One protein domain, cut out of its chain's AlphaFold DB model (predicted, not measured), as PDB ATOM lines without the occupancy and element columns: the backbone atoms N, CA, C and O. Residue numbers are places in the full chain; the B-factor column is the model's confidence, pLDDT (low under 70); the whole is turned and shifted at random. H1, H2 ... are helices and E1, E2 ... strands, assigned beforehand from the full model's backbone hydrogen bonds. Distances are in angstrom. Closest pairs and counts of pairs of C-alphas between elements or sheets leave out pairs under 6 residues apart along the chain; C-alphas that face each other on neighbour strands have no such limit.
ATOM      1  N   ILE A   7     -33.385 -16.484 -40.712       90.44
ATOM      2  CA  ILE A   7     -33.479 -17.927 -40.523       90.44
ATOM      3  C   ILE A   7     -34.870 -18.428 -40.900       90.44
ATOM      4  O   ILE A   7     -35.887 -17.762 -40.691       90.44
ATOM      5  N   GLU A   8     -34.918 -19.633 -41.457       90.19
ATOM      6  CA  GLU A   8     -36.168 -20.302 -41.783       90.19
ATOM      7  C   GLU A   8     -36.779 -20.935 -40.528       90.19
ATOM      8  O   GLU A   8     -36.202 -21.825 -39.910       90.19
ATOM      9  N   GLY A   9     -37.970 -20.480 -40.151       86.25
ATOM     10  CA  GLY A   9     -38.807 -21.114 -39.141       86.25
ATOM     11  C   GLY A   9     -39.895 -21.985 -39.769       86.25
ATOM     12  O   GLY A   9     -40.011 -22.106 -40.988       86.25
ATOM     13  N   ASN A  10     -40.760 -22.564 -38.936       83.56
ATOM     14  CA  ASN A  10     -41.834 -23.446 -39.405       83.56
ATOM     15  C   ASN A  10     -42.871 -22.690 -40.273       83.56
ATOM     16  O   ASN A  10     -43.181 -23.097 -41.391       83.56
ATOM     17  N   LYS A  11     -43.336 -21.523 -39.801       83.75
ATOM     18  CA  LYS A  11     -44.397 -20.724 -40.452       83.75
ATOM     19  C   LYS A  11     -43.889 -19.555 -41.318       83.75
ATOM     20  O   LYS A  11     -44.640 -19.009 -42.123       83.75
ATOM     21  N   GLY A  12     -42.628 -19.159 -41.165       89.00
ATOM     22  CA  GLY A  12     -42.086 -17.923 -41.736       89.00
ATOM     23  C   GLY A  12     -40.566 -17.867 -41.655       89.00
ATOM     24  O   GLY A  12     -39.946 -18.729 -41.040       89.00
ATOM     25  N   TYR A  13     -39.986 -16.840 -42.257       90.75
ATOM     26  CA  TYR A  13     -38.575 -16.488 -42.200       90.75
ATOM     27  C   TYR A  13     -38.400 -15.330 -41.223       90.75
ATOM     28  O   TYR A  13     -38.965 -14.264 -41.440       90.75
ATOM     29  N   GLY A  14     -37.672 -15.537 -40.131       89.88
ATOM     30  CA  GLY A  14     -37.518 -14.552 -39.058       89.88
ATOM     31  C   GLY A  14     -36.078 -14.088 -38.901       89.88
ATOM     32  O   GLY A  14     -35.153 -14.788 -39.301       89.88
ATOM     33  N   CYS A  15     -35.876 -12.919 -38.297       90.56
ATOM     34  CA  CYS A  15     -34.535 -12.494 -37.899       90.56
ATOM     35  C   CYS A  15     -33.989 -13.394 -36.782       90.56
ATOM     36  O   CYS A  15     -34.716 -13.701 -35.842       90.56
ATOM     37  N   SER A  16     -32.714 -13.786 -36.852       90.00
ATOM     38  CA  SER A  16     -32.018 -14.551 -35.812       90.00
ATOM     39  C   SER A  16     -32.004 -13.808 -34.479       90.00
ATOM     40  O   SER A  16     -32.165 -14.425 -33.433       90.00
ATOM     41  N   ASN A  17     -31.912 -12.477 -34.532       90.12
ATOM     42  CA  ASN A  17     -31.809 -11.591 -33.373       90.12
ATOM     43  C   ASN A  17     -33.191 -11.231 -32.798       90.12
ATOM     44  O   ASN A  17     -33.429 -10.098 -32.384       90.12
ATOM     45  N   TRP A  18     -34.138 -12.170 -32.829       86.69
ATOM     46  CA  TRP A  18     -35.509 -11.965 -32.351       86.69
ATOM     47  C   TRP A  18     -35.613 -11.911 -30.825       86.69
ATOM     48  O   TRP A  18     -36.609 -11.426 -30.296       86.69
ATOM     49  N   ARG A  19     -34.606 -12.425 -30.108       87.12
ATOM     50  CA  ARG A  19     -34.551 -12.388 -28.645       87.12
ATOM     51  C   ARG A  19     -34.238 -10.977 -28.157       87.12
ATOM     52  O   ARG A  19     -33.437 -10.273 -28.770       87.12
ATOM     53  N   VAL A  20     -34.809 -10.599 -27.013       85.50
ATOM     54  CA  VAL A  20     -34.604  -9.274 -26.398       85.50
ATOM     55  C   VAL A  20     -33.116  -8.998 -26.160       85.50
ATOM     56  O   VAL A  20     -32.599  -7.971 -26.581       85.50
ATOM     57  N   GLU A  21     -32.409  -9.983 -25.614       87.38
ATOM     58  CA  GLU A  21     -30.955  -9.998 -25.387       87.38
ATOM     59  C   GLU A  21     -30.097  -9.815 -26.658       87.38
ATOM     60  O   GLU A  21     -28.943  -9.415 -26.558       87.38
ATOM     61  N   GLN A  22     -30.644 -10.066 -27.854       82.56
ATOM     62  CA  GLN A  22     -29.924  -9.968 -29.134       82.56
ATOM     63  C   GLN A  22     -30.321  -8.739 -29.970       82.56
ATOM     64  O   GLN A  22     -29.710  -8.484 -31.011       82.56
ATOM     65  N   GLY A  23     -31.333  -7.977 -29.544       84.12
ATOM     66  CA  GLY A  23     -31.795  -6.767 -30.234       84.12
ATOM     67  C   GLY A  23     -33.294  -6.704 -30.533       84.12
ATOM     68  O   GLY A  23     -33.704  -5.802 -31.264       84.12
ATOM     69  N   ASP A  24     -34.093  -7.643 -30.006       86.56
ATOM     70  CA  ASP A  24     -35.566  -7.662 -30.073       86.56
ATOM     71  C   ASP A  24     -36.124  -7.468 -31.496       86.56
ATOM     72  O   ASP A  24     -37.094  -6.750 -31.750       86.56
ATOM     73  N   CYS A  25     -35.477  -8.081 -32.491       88.06
ATOM     74  CA  CYS A  25     -35.874  -7.901 -33.878       88.06
ATOM     75  C   CYS A  25     -37.087  -8.768 -34.224       88.06
ATOM     76  O   CYS A  25     -36.967  -9.938 -34.584       88.06
ATOM     77  N   ARG A  26     -38.271  -8.159 -34.199       85.81
ATOM     78  CA  ARG A  26     -39.559  -8.804 -34.517       85.81
ATOM     79  C   ARG A  26     -39.833  -9.002 -36.009       85.81
ATOM     80  O   ARG A  26     -40.969  -9.258 -36.395       85.81
ATOM     81  N   PHE A  27     -38.814  -8.882 -36.856       88.62
ATOM     82  CA  PHE A  27     -38.971  -9.053 -38.295       88.62
ATOM     83  C   PHE A  27     -39.305 -10.509 -38.642       88.62
ATOM     84  O   PHE A  27     -38.553 -11.422 -38.287       88.62
ATOM     85  N   VAL A  28     -40.406 -10.716 -39.367       88.94
ATOM     86  CA  VAL A  28     -40.818 -12.029 -39.884       88.94
ATOM     87  C   VAL A  28     -41.498 -11.894 -41.244       88.94
ATOM     88  O   VAL A  28     -42.394 -11.082 -41.400       88.94
ATOM     89  N   ILE A  29     -41.120 -12.705 -42.226       89.31
ATOM     90  CA  ILE A  29     -41.829 -12.839 -43.505       89.31
ATOM     91  C   ILE A  29     -42.541 -14.190 -43.515       89.31
ATOM     92  O   ILE A  29     -41.905 -15.235 -43.385       89.31
ATOM     93  N   TRP A  30     -43.858 -14.197 -43.689       88.75
ATOM     94  CA  TRP A  30     -44.623 -15.440 -43.773       88.75
ATOM     95  C   TRP A  30     -44.300 -16.211 -45.054       88.75
ATOM     96  O   TRP A  30     -44.121 -15.627 -46.122       88.75
ATOM     97  N   LYS A  31     -44.227 -17.545 -44.948       88.06
ATOM     98  CA  LYS A  31     -43.996 -18.400 -46.122       88.06
ATOM     99  C   LYS A  31     -45.182 -18.381 -47.066       88.06
ATOM    100  O   LYS A  31     -44.978 -18.503 -48.262       88.06
ATOM    101  N   ASP A  32     -46.396 -18.273 -46.541       87.06
ATOM    102  CA  ASP A  32     -47.605 -18.194 -47.350       87.06
ATOM    103  C   ASP A  32     -48.034 -16.736 -47.502       87.06
ATOM    104  O   ASP A  32     -48.302 -16.050 -46.517       87.06
ATOM    105  N   ILE A  33     -48.064 -16.266 -48.745       84.75
ATOM    106  CA  ILE A  33     -48.594 -14.962 -49.122       84.75
ATOM    107  C   ILE A  33     -49.624 -15.188 -50.220       84.75
ATOM    108  O   ILE A  33     -49.277 -15.593 -51.327       84.75
ATOM    109  N   MET A  34     -50.896 -14.912 -49.923       80.81
ATOM    110  CA  MET A  34     -52.006 -15.031 -50.879       80.81
ATOM    111  C   MET A  34     -52.042 -16.378 -51.613       80.81
ATOM    112  O   MET A  34     -52.108 -16.427 -52.846       80.81
ATOM    113  N   GLY A  35     -51.924 -17.480 -50.868       82.38
ATOM    114  CA  GLY A  35     -51.947 -18.826 -51.439       82.38
ATOM    115  C   GLY A  35     -50.698 -19.171 -52.251       82.38
ATOM    116  O   GLY A  35     -50.683 -20.178 -52.964       82.38
ATOM    117  N   ARG A  36     -49.645 -18.346 -52.173       85.38
ATOM    118  CA  ARG A  36     -48.334 -18.617 -52.750       85.38
ATOM    119  C   ARG A  36     -47.320 -18.867 -51.645       85.38
ATOM    120  O   ARG A  36     -47.074 -18.007 -50.808       85.38
ATOM    121  N   LYS A  37     -46.644 -20.014 -51.726       88.62
ATOM    122  CA  LYS A  37     -45.467 -20.291 -50.902       88.62
ATOM    123  C   LYS A  37     -44.235 -19.569 -51.452       88.62
ATOM    124  O   LYS A  37     -43.868 -19.760 -52.616       88.62
ATOM    125  N   LEU A  38     -43.606 -18.741 -50.625       88.50
ATOM    126  CA  LEU A  38     -42.322 -18.110 -50.888       88.50
ATOM    127  C   LEU A  38     -41.187 -19.109 -50.672       88.50
ATOM    128  O   LEU A  38     -41.159 -19.826 -49.675       88.50
ATOM    129  N   THR A  39     -40.253 -19.137 -51.617       89.06
ATOM    130  CA  THR A  39     -39.011 -19.909 -51.522       89.06
ATOM    131  C   THR A  39     -37.913 -19.076 -50.852       89.06
ATOM    132  O   THR A  39     -38.005 -17.845 -50.861       89.06
ATOM    133  N   PRO A  40     -36.827 -19.693 -50.350       88.31
ATOM    134  CA  PRO A  40     -35.677 -18.959 -49.808       88.31
ATOM    135  C   PRO A  40     -35.087 -17.925 -50.784       88.31
ATOM    136  O   PRO A  40     -34.670 -16.840 -50.381       88.31
ATOM    137  N   ASP A  41     -35.119 -18.225 -52.083       89.19
ATOM    138  CA  ASP A  41     -34.697 -17.317 -53.155       89.19
ATOM    139  C   ASP A  41     -35.575 -16.050 -53.242       89.19
ATOM    140  O   ASP A  41     -35.075 -14.930 -53.380       89.19
ATOM    141  N   ASN A  42     -36.892 -16.195 -53.043       89.62
ATOM    142  CA  ASN A  42     -37.802 -15.050 -52.973       89.62
ATOM    143  C   ASN A  42     -37.487 -14.168 -51.777       89.62
ATOM    144  O   ASN A  42     -37.467 -12.949 -51.908       89.62
ATOM    145  N   ILE A  43     -37.235 -14.780 -50.621       89.19
ATOM    146  CA  ILE A  43     -36.874 -14.048 -49.409       89.19
ATOM    147  C   ILE A  43     -35.576 -13.289 -49.633       89.19
ATOM    148  O   ILE A  43     -35.538 -12.096 -49.364       89.19
ATOM    149  N   SER A  44     -34.566 -13.944 -50.208       89.25
ATOM    150  CA  SER A  44     -33.277 -13.332 -50.553       89.25
ATOM    151  C   SER A  44     -33.448 -12.127 -51.483       89.25
ATOM    152  O   SER A  44     -32.850 -11.075 -51.272       89.25
ATOM    153  N   THR A  45     -34.336 -12.237 -52.472       91.44
ATOM    154  CA  THR A  45     -34.680 -11.130 -53.375       91.44
ATOM    155  C   THR A  45     -35.365  -9.980 -52.630       91.44
ATOM    156  O   THR A  45     -34.986  -8.821 -52.802       91.44
ATOM    157  N   LEU A  46     -36.344 -10.292 -51.775       90.00
ATOM    158  CA  LEU A  46     -37.097  -9.306 -50.999       90.00
ATOM    159  C   LEU A  46     -36.199  -8.554 -50.011       90.00
ATOM    160  O   LEU A  46     -36.231  -7.326 -49.988       90.00
ATOM    161  N   ILE A  47     -35.362  -9.263 -49.247       88.31
ATOM    162  CA  ILE A  47     -34.444  -8.646 -48.276       88.31
ATOM    163  C   ILE A  47     -33.347  -7.822 -48.954       88.31
ATOM    164  O   ILE A  47     -32.899  -6.832 -48.387       88.31
ATOM    165  N   ALA A  48     -32.965  -8.173 -50.187       88.69
ATOM    166  CA  ALA A  48     -32.056  -7.377 -51.011       88.69
ATOM    167  C   ALA A  48     -32.709  -6.099 -51.578       88.69
ATOM    168  O   ALA A  48     -32.073  -5.378 -52.345       88.69
ATOM    169  N   GLY A  49     -33.984  -5.832 -51.267       86.50
ATOM    170  CA  GLY A  49     -34.731  -4.682 -51.785       86.50
ATOM    171  C   GLY A  49     -35.096  -4.800 -53.268       86.50
ATOM    172  O   GLY A  49     -35.538  -3.824 -53.879       86.50
ATOM    173  N   LYS A  50     -34.919  -5.987 -53.860       90.69
ATOM    174  CA  LYS A  50     -35.247  -6.260 -55.258       90.69
ATOM    175  C   LYS A  50     -36.712  -6.668 -55.397       90.69
ATOM    176  O   LYS A  50     -37.366  -7.123 -54.459       90.69
ATOM    177  N   ILE A  51     -37.230  -6.490 -56.608       89.25
ATOM    178  CA  ILE A  51     -38.573  -6.929 -56.979       89.25
ATOM    179  C   ILE A  51     -38.482  -8.389 -57.417       89.25
ATOM    180  O   ILE A  51     -37.609  -8.762 -58.197       89.25
ATOM    181  N   THR A  52     -39.376  -9.222 -56.899       90.38
ATOM    182  CA  THR A  52     -39.470 -10.628 -57.305       90.38
ATOM    183  C   THR A  52     -40.059 -10.779 -58.711       90.38
ATOM    184  O   THR A  52     -40.663  -9.857 -59.261       90.38
ATOM    185  N   ARG A  53     -39.907 -11.968 -59.306       88.94
ATOM    186  CA  ARG A  53     -40.598 -12.308 -60.558       88.94
ATOM    187  C   ARG A  53     -42.121 -12.271 -60.388       88.94
ATOM    188  O   ARG A  53     -42.631 -12.387 -59.276       88.94
ATOM    189  N   SER A  54     -42.844 -12.155 -61.497       87.81
ATOM    190  CA  SER A  54     -44.306 -12.154 -61.483       87.81
ATOM    191  C   SER A  54     -44.856 -13.491 -60.988       87.81
ATOM    192  O   SER A  54     -44.448 -14.572 -61.427       87.81
ATOM    193  N   TYR A  55     -45.799 -13.412 -60.058       87.56
ATOM    194  CA  TYR A  55     -46.471 -14.542 -59.443       87.56
ATOM    195  C   TYR A  55     -47.974 -14.446 -59.640       87.56
ATOM    196  O   TYR A  55     -48.555 -13.370 -59.564       87.56
ATOM    197  N   VAL A  56     -48.608 -15.600 -59.840       87.31
ATOM    198  CA  VAL A  56     -50.062 -15.721 -59.727       87.31
ATOM    199  C   VAL A  56     -50.392 -15.849 -58.244       87.31
ATOM    200  O   VAL A  56     -50.051 -16.856 -57.618       87.31
ATOM    201  N   LEU A  57     -51.023 -14.820 -57.697       86.56
ATOM    202  CA  LEU A  57     -51.495 -14.739 -56.323       86.56
ATOM    203  C   LEU A  57     -52.982 -15.086 -56.302       86.56
ATOM    204  O   LEU A  57     -53.740 -14.683 -57.187       86.56
ATOM    205  N   LYS A  58     -53.404 -15.859 -55.303       84.19
ATOM    206  CA  LYS A  58     -54.797 -16.266 -55.106       84.19
ATOM    207  C   LYS A  58     -55.228 -15.860 -53.692       84.19
ATOM    208  O   LYS A  58     -55.069 -16.652 -52.760       84.19
ATOM    209  N   PRO A  59     -55.778 -14.648 -53.509       76.25
ATOM    210  CA  PRO A  59     -56.397 -14.271 -52.243       76.25
ATOM    211  C   PRO A  59     -57.539 -15.249 -51.940       76.25
ATOM    212  O   PRO A  59     -58.227 -15.677 -52.867       76.25
ATOM    213  N   GLY A  60     -57.759 -15.603 -50.671       72.50
ATOM    214  CA  GLY A  60     -58.743 -16.629 -50.286       72.50
ATOM    215  C   GLY A  60     -60.127 -16.433 -50.922       72.50
ATOM    216  O   GLY A  60     -60.675 -17.381 -51.478       72.50
ATOM    217  N   ASN A  61     -60.615 -15.186 -50.940       67.50
ATOM    218  CA  ASN A  61     -61.910 -14.795 -51.515       67.50
ATOM    219  C   ASN A  61     -61.782 -13.942 -52.796       67.50
ATOM    220  O   ASN A  61     -62.759 -13.350 -53.244       67.50
ATOM    221  N   GLY A  62     -60.579 -13.826 -53.364       68.81
ATOM    222  CA  GLY A  62     -60.292 -12.932 -54.488       68.81
ATOM    223  C   GLY A  62     -60.090 -13.665 -55.810       68.81
ATOM    224  O   GLY A  62     -59.764 -14.856 -55.855       68.81
ATOM    225  N   LYS A  63     -60.231 -12.934 -56.919       78.88
ATOM    226  CA  LYS A  63     -59.787 -13.421 -58.231       78.88
ATOM    227  C   LYS A  63     -58.269 -13.610 -58.214       78.88
ATOM    228  O   LYS A  63     -57.545 -12.880 -57.537       78.88
ATOM    229  N   LYS A  64     -57.787 -14.605 -58.963       84.31
ATOM    230  CA  LYS A  64     -56.348 -14.775 -59.183       84.31
ATOM    231  C   LYS A  64     -55.825 -13.516 -59.870       84.31
ATOM    232  O   LYS A  64     -56.358 -13.154 -60.913       84.31
ATOM    233  N   LEU A  65     -54.792 -12.902 -59.309       85.69
ATOM    234  CA  LEU A  65     -54.115 -11.759 -59.916       85.69
ATOM    235  C   LEU A  65     -52.647 -12.094 -60.168       85.69
ATOM    236  O   LEU A  65     -52.046 -12.887 -59.439       85.69
ATOM    237  N   LYS A  66     -52.068 -11.512 -61.216       87.75
ATOM    238  CA  LYS A  66     -50.626 -11.569 -61.442       87.75
ATOM    239  C   LYS A  66     -49.989 -10.338 -60.826       87.75
ATOM    240  O   LYS A  66     -50.425  -9.220 -61.076       87.75
ATOM    241  N   GLY A  67     -48.962 -10.542 -60.016       89.19
ATOM    242  CA  GLY A  67     -48.255  -9.443 -59.382       89.19
ATOM    243  C   GLY A  67     -46.856  -9.823 -58.940       89.19
ATOM    244  O   GLY A  67     -46.508 -10.997 -58.804       89.19
ATOM    245  N   ARG A  68     -46.039  -8.803 -58.724       89.88
ATOM    246  CA  ARG A  68     -44.688  -8.907 -58.185       89.88
ATOM    247  C   ARG A  68     -44.699  -8.495 -56.725       89.88
ATOM    248  O   ARG A  68     -45.497  -7.667 -56.302       89.88
ATOM    249  N   LEU A  69     -43.790  -9.062 -55.951       89.81
ATOM    250  CA  LEU A  69     -43.614  -8.723 -54.542       89.81
ATOM    251  C   LEU A  69     -42.380  -7.839 -54.386       89.81
ATOM    252  O   LEU A  69     -41.322  -8.166 -54.936       89.81
ATOM    253  N   LYS A  70     -42.514  -6.758 -53.619       89.75
ATOM    254  CA  LYS A  70     -41.424  -5.859 -53.238       89.75
ATOM    255  C   LYS A  70     -41.455  -5.635 -51.733       89.75
ATOM    256  O   LYS A  70     -42.505  -5.330 -51.175       89.75
ATOM    257  N   MET A  71     -40.306  -5.741 -51.077       89.38
ATOM    258  CA  MET A  71     -40.199  -5.341 -49.679       89.38
ATOM    259  C   MET A  71     -40.145  -3.816 -49.592       89.38
ATOM    260  O   MET A  71     -39.344  -3.176 -50.276       89.38
ATOM    261  N   ILE A  72     -41.000  -3.238 -48.759       88.69
ATOM    262  CA  ILE A  72     -40.997  -1.815 -48.433       88.69
ATOM    263  C   ILE A  72     -40.643  -1.646 -46.961       88.69
ATOM    264  O   ILE A  72     -41.078  -2.420 -46.105       88.69
ATOM    265  N   GLN A  73     -39.822  -0.644 -46.676       86.06
ATOM    266  CA  GLN A  73     -39.542  -0.234 -45.313       86.06
ATOM    267  C   GLN A  73     -40.605   0.776 -44.886       86.06
ATOM    268  O   GLN A  73     -40.856   1.751 -45.589       86.06
ATOM    269  N   LEU A  74     -41.226   0.505 -43.746       83.56
ATOM    270  CA  LEU A  74     -42.170   1.387 -43.077       83.56
ATOM    271  C   LEU A  74     -41.452   2.136 -41.940       83.56
ATOM    272  O   LEU A  74     -40.261   1.936 -41.673       83.56
ATOM    273  N   GLU A  75     -42.192   2.980 -41.231       82.25
ATOM    274  CA  GLU A  75     -41.693   3.684 -40.050       82.25
ATOM    275  C   GLU A  75     -41.369   2.731 -38.886       82.25
ATOM    276  O   GLU A  75     -41.903   1.622 -38.782       82.25
ATOM    277  N   ASN A  76     -40.496   3.175 -37.976       78.00
ATOM    278  CA  ASN A  76     -40.124   2.451 -36.752       78.00
ATOM    279  C   ASN A  76     -39.557   1.042 -36.989       78.00
ATOM    280  O   ASN A  76     -39.878   0.098 -36.272       78.00
ATOM    281  N   ARG A  77     -38.683   0.890 -37.996       73.56
ATOM    282  CA  ARG A  77     -38.029  -0.391 -38.346       73.56
ATOM    283  C   ARG A  77     -39.016  -1.501 -38.738       73.56
ATOM    284  O   ARG A  77     -38.631  -2.673 -38.726       73.56
ATOM    285  N   ARG A  78     -40.247  -1.147 -39.115       82.06
ATOM    286  CA  ARG A  78     -41.225  -2.077 -39.678       82.06
ATOM    287  C   ARG A  78     -40.978  -2.274 -41.167       82.06
ATOM    288  O   ARG A  78     -40.413  -1.422 -41.846       82.06
ATOM    289  N   TYR A  79     -41.390  -3.428 -41.668       87.00
ATOM    290  CA  TYR A  79     -41.306  -3.779 -43.080       87.00
ATOM    291  C   TYR A  79     -42.632  -4.375 -43.496       87.00
ATOM    292  O   TYR A  79     -43.308  -4.999 -42.681       87.00
ATOM    293  N   ALA A  80     -42.974  -4.217 -44.762       87.75
ATOM    294  CA  ALA A  80     -44.095  -4.914 -45.352       87.75
ATOM    295  C   ALA A  80     -43.727  -5.438 -46.735       87.75
ATOM    296  O   ALA A  80     -42.872  -4.883 -47.428       87.75
ATOM    297  N   VAL A  81     -44.391  -6.509 -47.153       88.12
ATOM    298  CA  VAL A  81     -44.370  -6.932 -48.551       88.12
ATOM    299  C   VAL A  81     -45.484  -6.186 -49.273       88.12
ATOM    300  O   VAL A  81     -46.657  -6.407 -48.983       88.12
ATOM    301  N   LYS A  82     -45.111  -5.299 -50.202       88.25
ATOM    302  CA  LYS A  82     -46.021  -4.649 -51.146       88.25
ATOM    303  C   LYS A  82     -46.201  -5.546 -52.364       88.25
ATOM    304  O   LYS A  82     -45.225  -6.014 -52.956       88.25
ATOM    305  N   ILE A  83     -47.451  -5.736 -52.751       86.75
ATOM    306  CA  ILE A  83     -47.833  -6.453 -53.962       86.75
ATOM    307  C   ILE A  83     -48.065  -5.422 -55.061       86.75
ATOM    308  O   ILE A  83     -48.802  -4.460 -54.865       86.75
ATOM    309  N   ILE A  84     -47.382  -5.599 -56.186       86.12
ATOM    310  CA  ILE A  84     -47.452  -4.729 -57.357       86.12
ATOM    311  C   ILE A  84     -48.139  -5.541 -58.460       86.12
ATOM    312  O   ILE A  84     -47.505  -6.464 -58.979       86.12
ATOM    313  N   PRO A  85     -49.418  -5.287 -58.777       84.06
ATOM    314  CA  PRO A  85     -50.094  -5.966 -59.879       84.06
ATOM    315  C   PRO A  85     -49.368  -5.703 -61.207       84.06
ATOM    316  O   PRO A  85     -48.810  -4.632 -61.424       84.06
ATOM    317  N   GLU A  86     -49.317  -6.712 -62.076       81.00
ATOM    318  CA  GLU A  86     -48.649  -6.596 -63.383       81.00
ATOM    319  C   GLU A  86     -49.467  -5.756 -64.376       81.00
ATOM    320  O   GLU A  86     -48.892  -5.121 -65.254       81.00
ATOM    321  N   ASP A  87     -50.788  -5.711 -64.190       69.75
ATOM    322  CA  ASP A  87     -51.734  -5.042 -65.084       69.75
ATOM    323  C   ASP A  87     -51.941  -3.535 -64.767       69.75
ATOM    324  O   ASP A  87     -52.653  -2.860 -65.504       69.75
ATOM    325  N   GLU A  88     -51.296  -2.969 -63.732       62.41
ATOM    326  CA  GLU A  88     -51.398  -1.538 -63.357       62.41
ATOM    327  C   GLU A  88     -50.037  -0.816 -63.449       62.41
ATOM    328  O   GLU A  88     -49.390  -0.508 -62.446       62.41
ATOM    329  N   ALA A  89     -49.584  -0.535 -64.674       51.56
ATOM    330  CA  ALA A  89     -48.426   0.334 -64.933       51.56
ATOM    331  C   ALA A  89     -48.803   1.798 -65.262       51.56
ATOM    332  O   ALA A  89     -47.916   2.593 -65.557       51.56
ATOM    333  N   ASN A  90     -50.086   2.170 -65.209       49.78
ATOM    334  CA  ASN A  90     -50.566   3.539 -65.419       49.78
ATOM    335  C   ASN A  90     -51.866   3.762 -64.640       49.78
ATOM    336  O   ASN A  90     -52.933   3.528 -65.190       49.78
ATOM    337  N   ASP A  91     -51.778   4.218 -63.392       43.97
ATOM    338  CA  ASP A  91     -52.760   5.179 -62.891       43.97
ATOM    339  C   ASP A  91     -52.176   5.956 -61.708       43.97
ATOM    340  O   ASP A  91     -51.734   5.391 -60.705       43.97
ATOM    341  N   SER A  92     -52.101   7.271 -61.893       50.47
ATOM    342  CA  SER A  92     -51.735   8.244 -60.869       50.47
ATOM    343  C   SER A  92     -53.026   8.837 -60.321       50.47
ATOM    344  O   SER A  92     -53.258  10.026 -60.506       50.47
ATOM    345  N   ASP A  93     -53.885   8.033 -59.696       39.78
ATOM    346  CA  ASP A  93     -55.012   8.587 -58.958       39.78
ATOM    347  C   ASP A  93     -55.296   7.847 -57.655       39.78
ATOM    348  O   ASP A  93     -55.203   6.627 -57.514       39.78
ATOM    349  N   SER A  94     -55.582   8.673 -56.660       49.84
ATOM    350  CA  SER A  94     -55.826   8.297 -55.285       49.84
ATOM    351  C   SER A  94     -57.224   7.722 -55.167       49.84
ATOM    352  O   SER A  94     -58.207   8.434 -55.018       49.84
ATOM    353  N   SER A  95     -57.310   6.407 -55.142       41.22
ATOM    354  CA  SER A  95     -58.390   5.719 -54.450       41.22
ATOM    355  C   SER A  95     -57.776   4.529 -53.734       41.22
ATOM    356  O   SER A  95     -56.731   4.024 -54.138       41.22
ATOM    357  N   GLU A  96     -58.346   4.150 -52.597       47.00
ATOM    358  CA  GLU A  96     -57.905   3.060 -51.727       47.00
ATOM    359  C   GLU A  96     -57.993   1.688 -52.432       47.00
ATOM    360  O   GLU A  96     -58.715   0.788 -52.005       47.00
ATOM    361  N   ASN A  97     -57.245   1.503 -53.522       40.34
ATOM    362  CA  ASN A  97     -57.079   0.256 -54.250       40.34
ATOM    363  C   ASN A  97     -56.202  -0.656 -53.410       40.34
ATOM    364  O   ASN A  97     -55.006  -0.787 -53.648       40.34
ATOM    365  N   GLN A  98     -56.815  -1.202 -52.357       45.62
ATOM    366  CA  GLN A  98     -56.416  -2.363 -51.579       45.62
ATOM    367  C   GLN A  98     -54.917  -2.672 -51.693       45.62
ATOM    368  O   GLN A  98     -54.520  -3.717 -52.216       45.62
ATOM    369  N   ILE A  99     -54.064  -1.747 -51.233       49.69
ATOM    370  CA  ILE A  99     -52.624  -1.975 -51.221       49.69
ATOM    371  C   ILE A  99     -52.417  -3.066 -50.182       49.69
ATOM    372  O   ILE A  99     -52.388  -2.806 -48.981       49.69
ATOM    373  N   MET A 100     -52.341  -4.312 -50.641       60.78
ATOM    374  CA  MET A 100     -52.181  -5.452 -49.753       60.78
ATOM    375  C   MET A 100     -50.736  -5.468 -49.276       60.78
ATOM    376  O   MET A 100     -49.846  -6.044 -49.902       60.78
ATOM    377  N   MET A 101     -50.513  -4.743 -48.185       68.88
ATOM    378  CA  MET A 101     -49.279  -4.743 -47.425       68.88
ATOM    379  C   MET A 101     -49.372  -5.849 -46.387       68.88
ATOM    380  O   MET A 101     -50.234  -5.824 -45.512       68.88
ATOM    381  N   ILE A 102     -48.480  -6.828 -46.481       77.69
ATOM    382  CA  ILE A 102     -48.353  -7.847 -45.440       77.69
ATOM    383  C   ILE A 102     -47.243  -7.394 -44.507       77.69
ATOM    384  O   ILE A 102     -46.065  -7.437 -44.880       77.69
ATOM    385  N   GLU A 103     -47.625  -6.918 -43.320       79.00
ATOM    386  CA  GLU A 103     -46.669  -6.505 -42.297       79.00
ATOM    387  C   GLU A 103     -45.771  -7.678 -41.905       79.00
ATOM    388  O   GLU A 103     -46.214  -8.783 -41.585       79.00
ATOM    389  N   CYS A 104     -44.470  -7.417 -41.936       77.19
ATOM    390  CA  CYS A 104     -43.433  -8.380 -41.623       77.19
ATOM    391  C   CYS A 104     -43.082  -8.322 -40.130       77.19
ATOM    392  O   CYS A 104     -41.928  -8.080 -39.764       77.19
TER     393      CYS A 104
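AT A GLANCE: This is residues 7 to 104 of the 107 residues of an uncharacterized protein of Desulfamplus magnetovallimortis (UniProt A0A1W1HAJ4). With little regular structure, this is a curled, strongly twisted wall of four strands, E3 to E6, with short helix H1 over E4 and a small hairpin, E1 and E2, toward one end. Residues 89 to 97 stick out. The 98 printed residues have one named helix and six named strands, E1 E2 H1 E3 E4 E5 E6, a mixed class with under half in named elements. The antiparallel sheet runs E3 E4 E5 E6. The whole is compact, radius of gyration of the C-alphas 14.4 A, spanning 46 by 26 by 25 A.

IN THESE COORDINATES: E1 is residues 12 to 15, from C-alpha 12 at (-42.086, -17.923, -41.736); E2 28 to 30; H1 40 to 47, 10.5 A; E3 55 to 57; E4 65 to 73, 23.6 A; E5 79 to 85, 19.1 A; E6 101 to 103, to C-alpha 103 at (-46.669, -6.505, -42.297).

HOW THE PARTS SIT: In hairpin E1 and E2, N 13 and O 29 are 2.7 A apart, within hydrogen-bond range. E2 and E5 are near each other. E3 to E6 form a meander, each strand the antiparallel neighbour of the one before: N 55 and O 67, 2.8 A; N 68 and O 84, 2.8 A; N 81 and O 102, 3.0 A. E4 bends by 50 degrees at residue 68. H1, with every O i to N i+4 pair within range, is on this sheet at a height of 9.7 A; its closest C-alphas to E4 are Leu 46 and Met 71, 5.2 A.

THE WHOLE: The printed part has no cut. Links E1 to E2 and E5 to E6 are long. Residues 61 to 62 and 87 to 101 have pLDDT under 70.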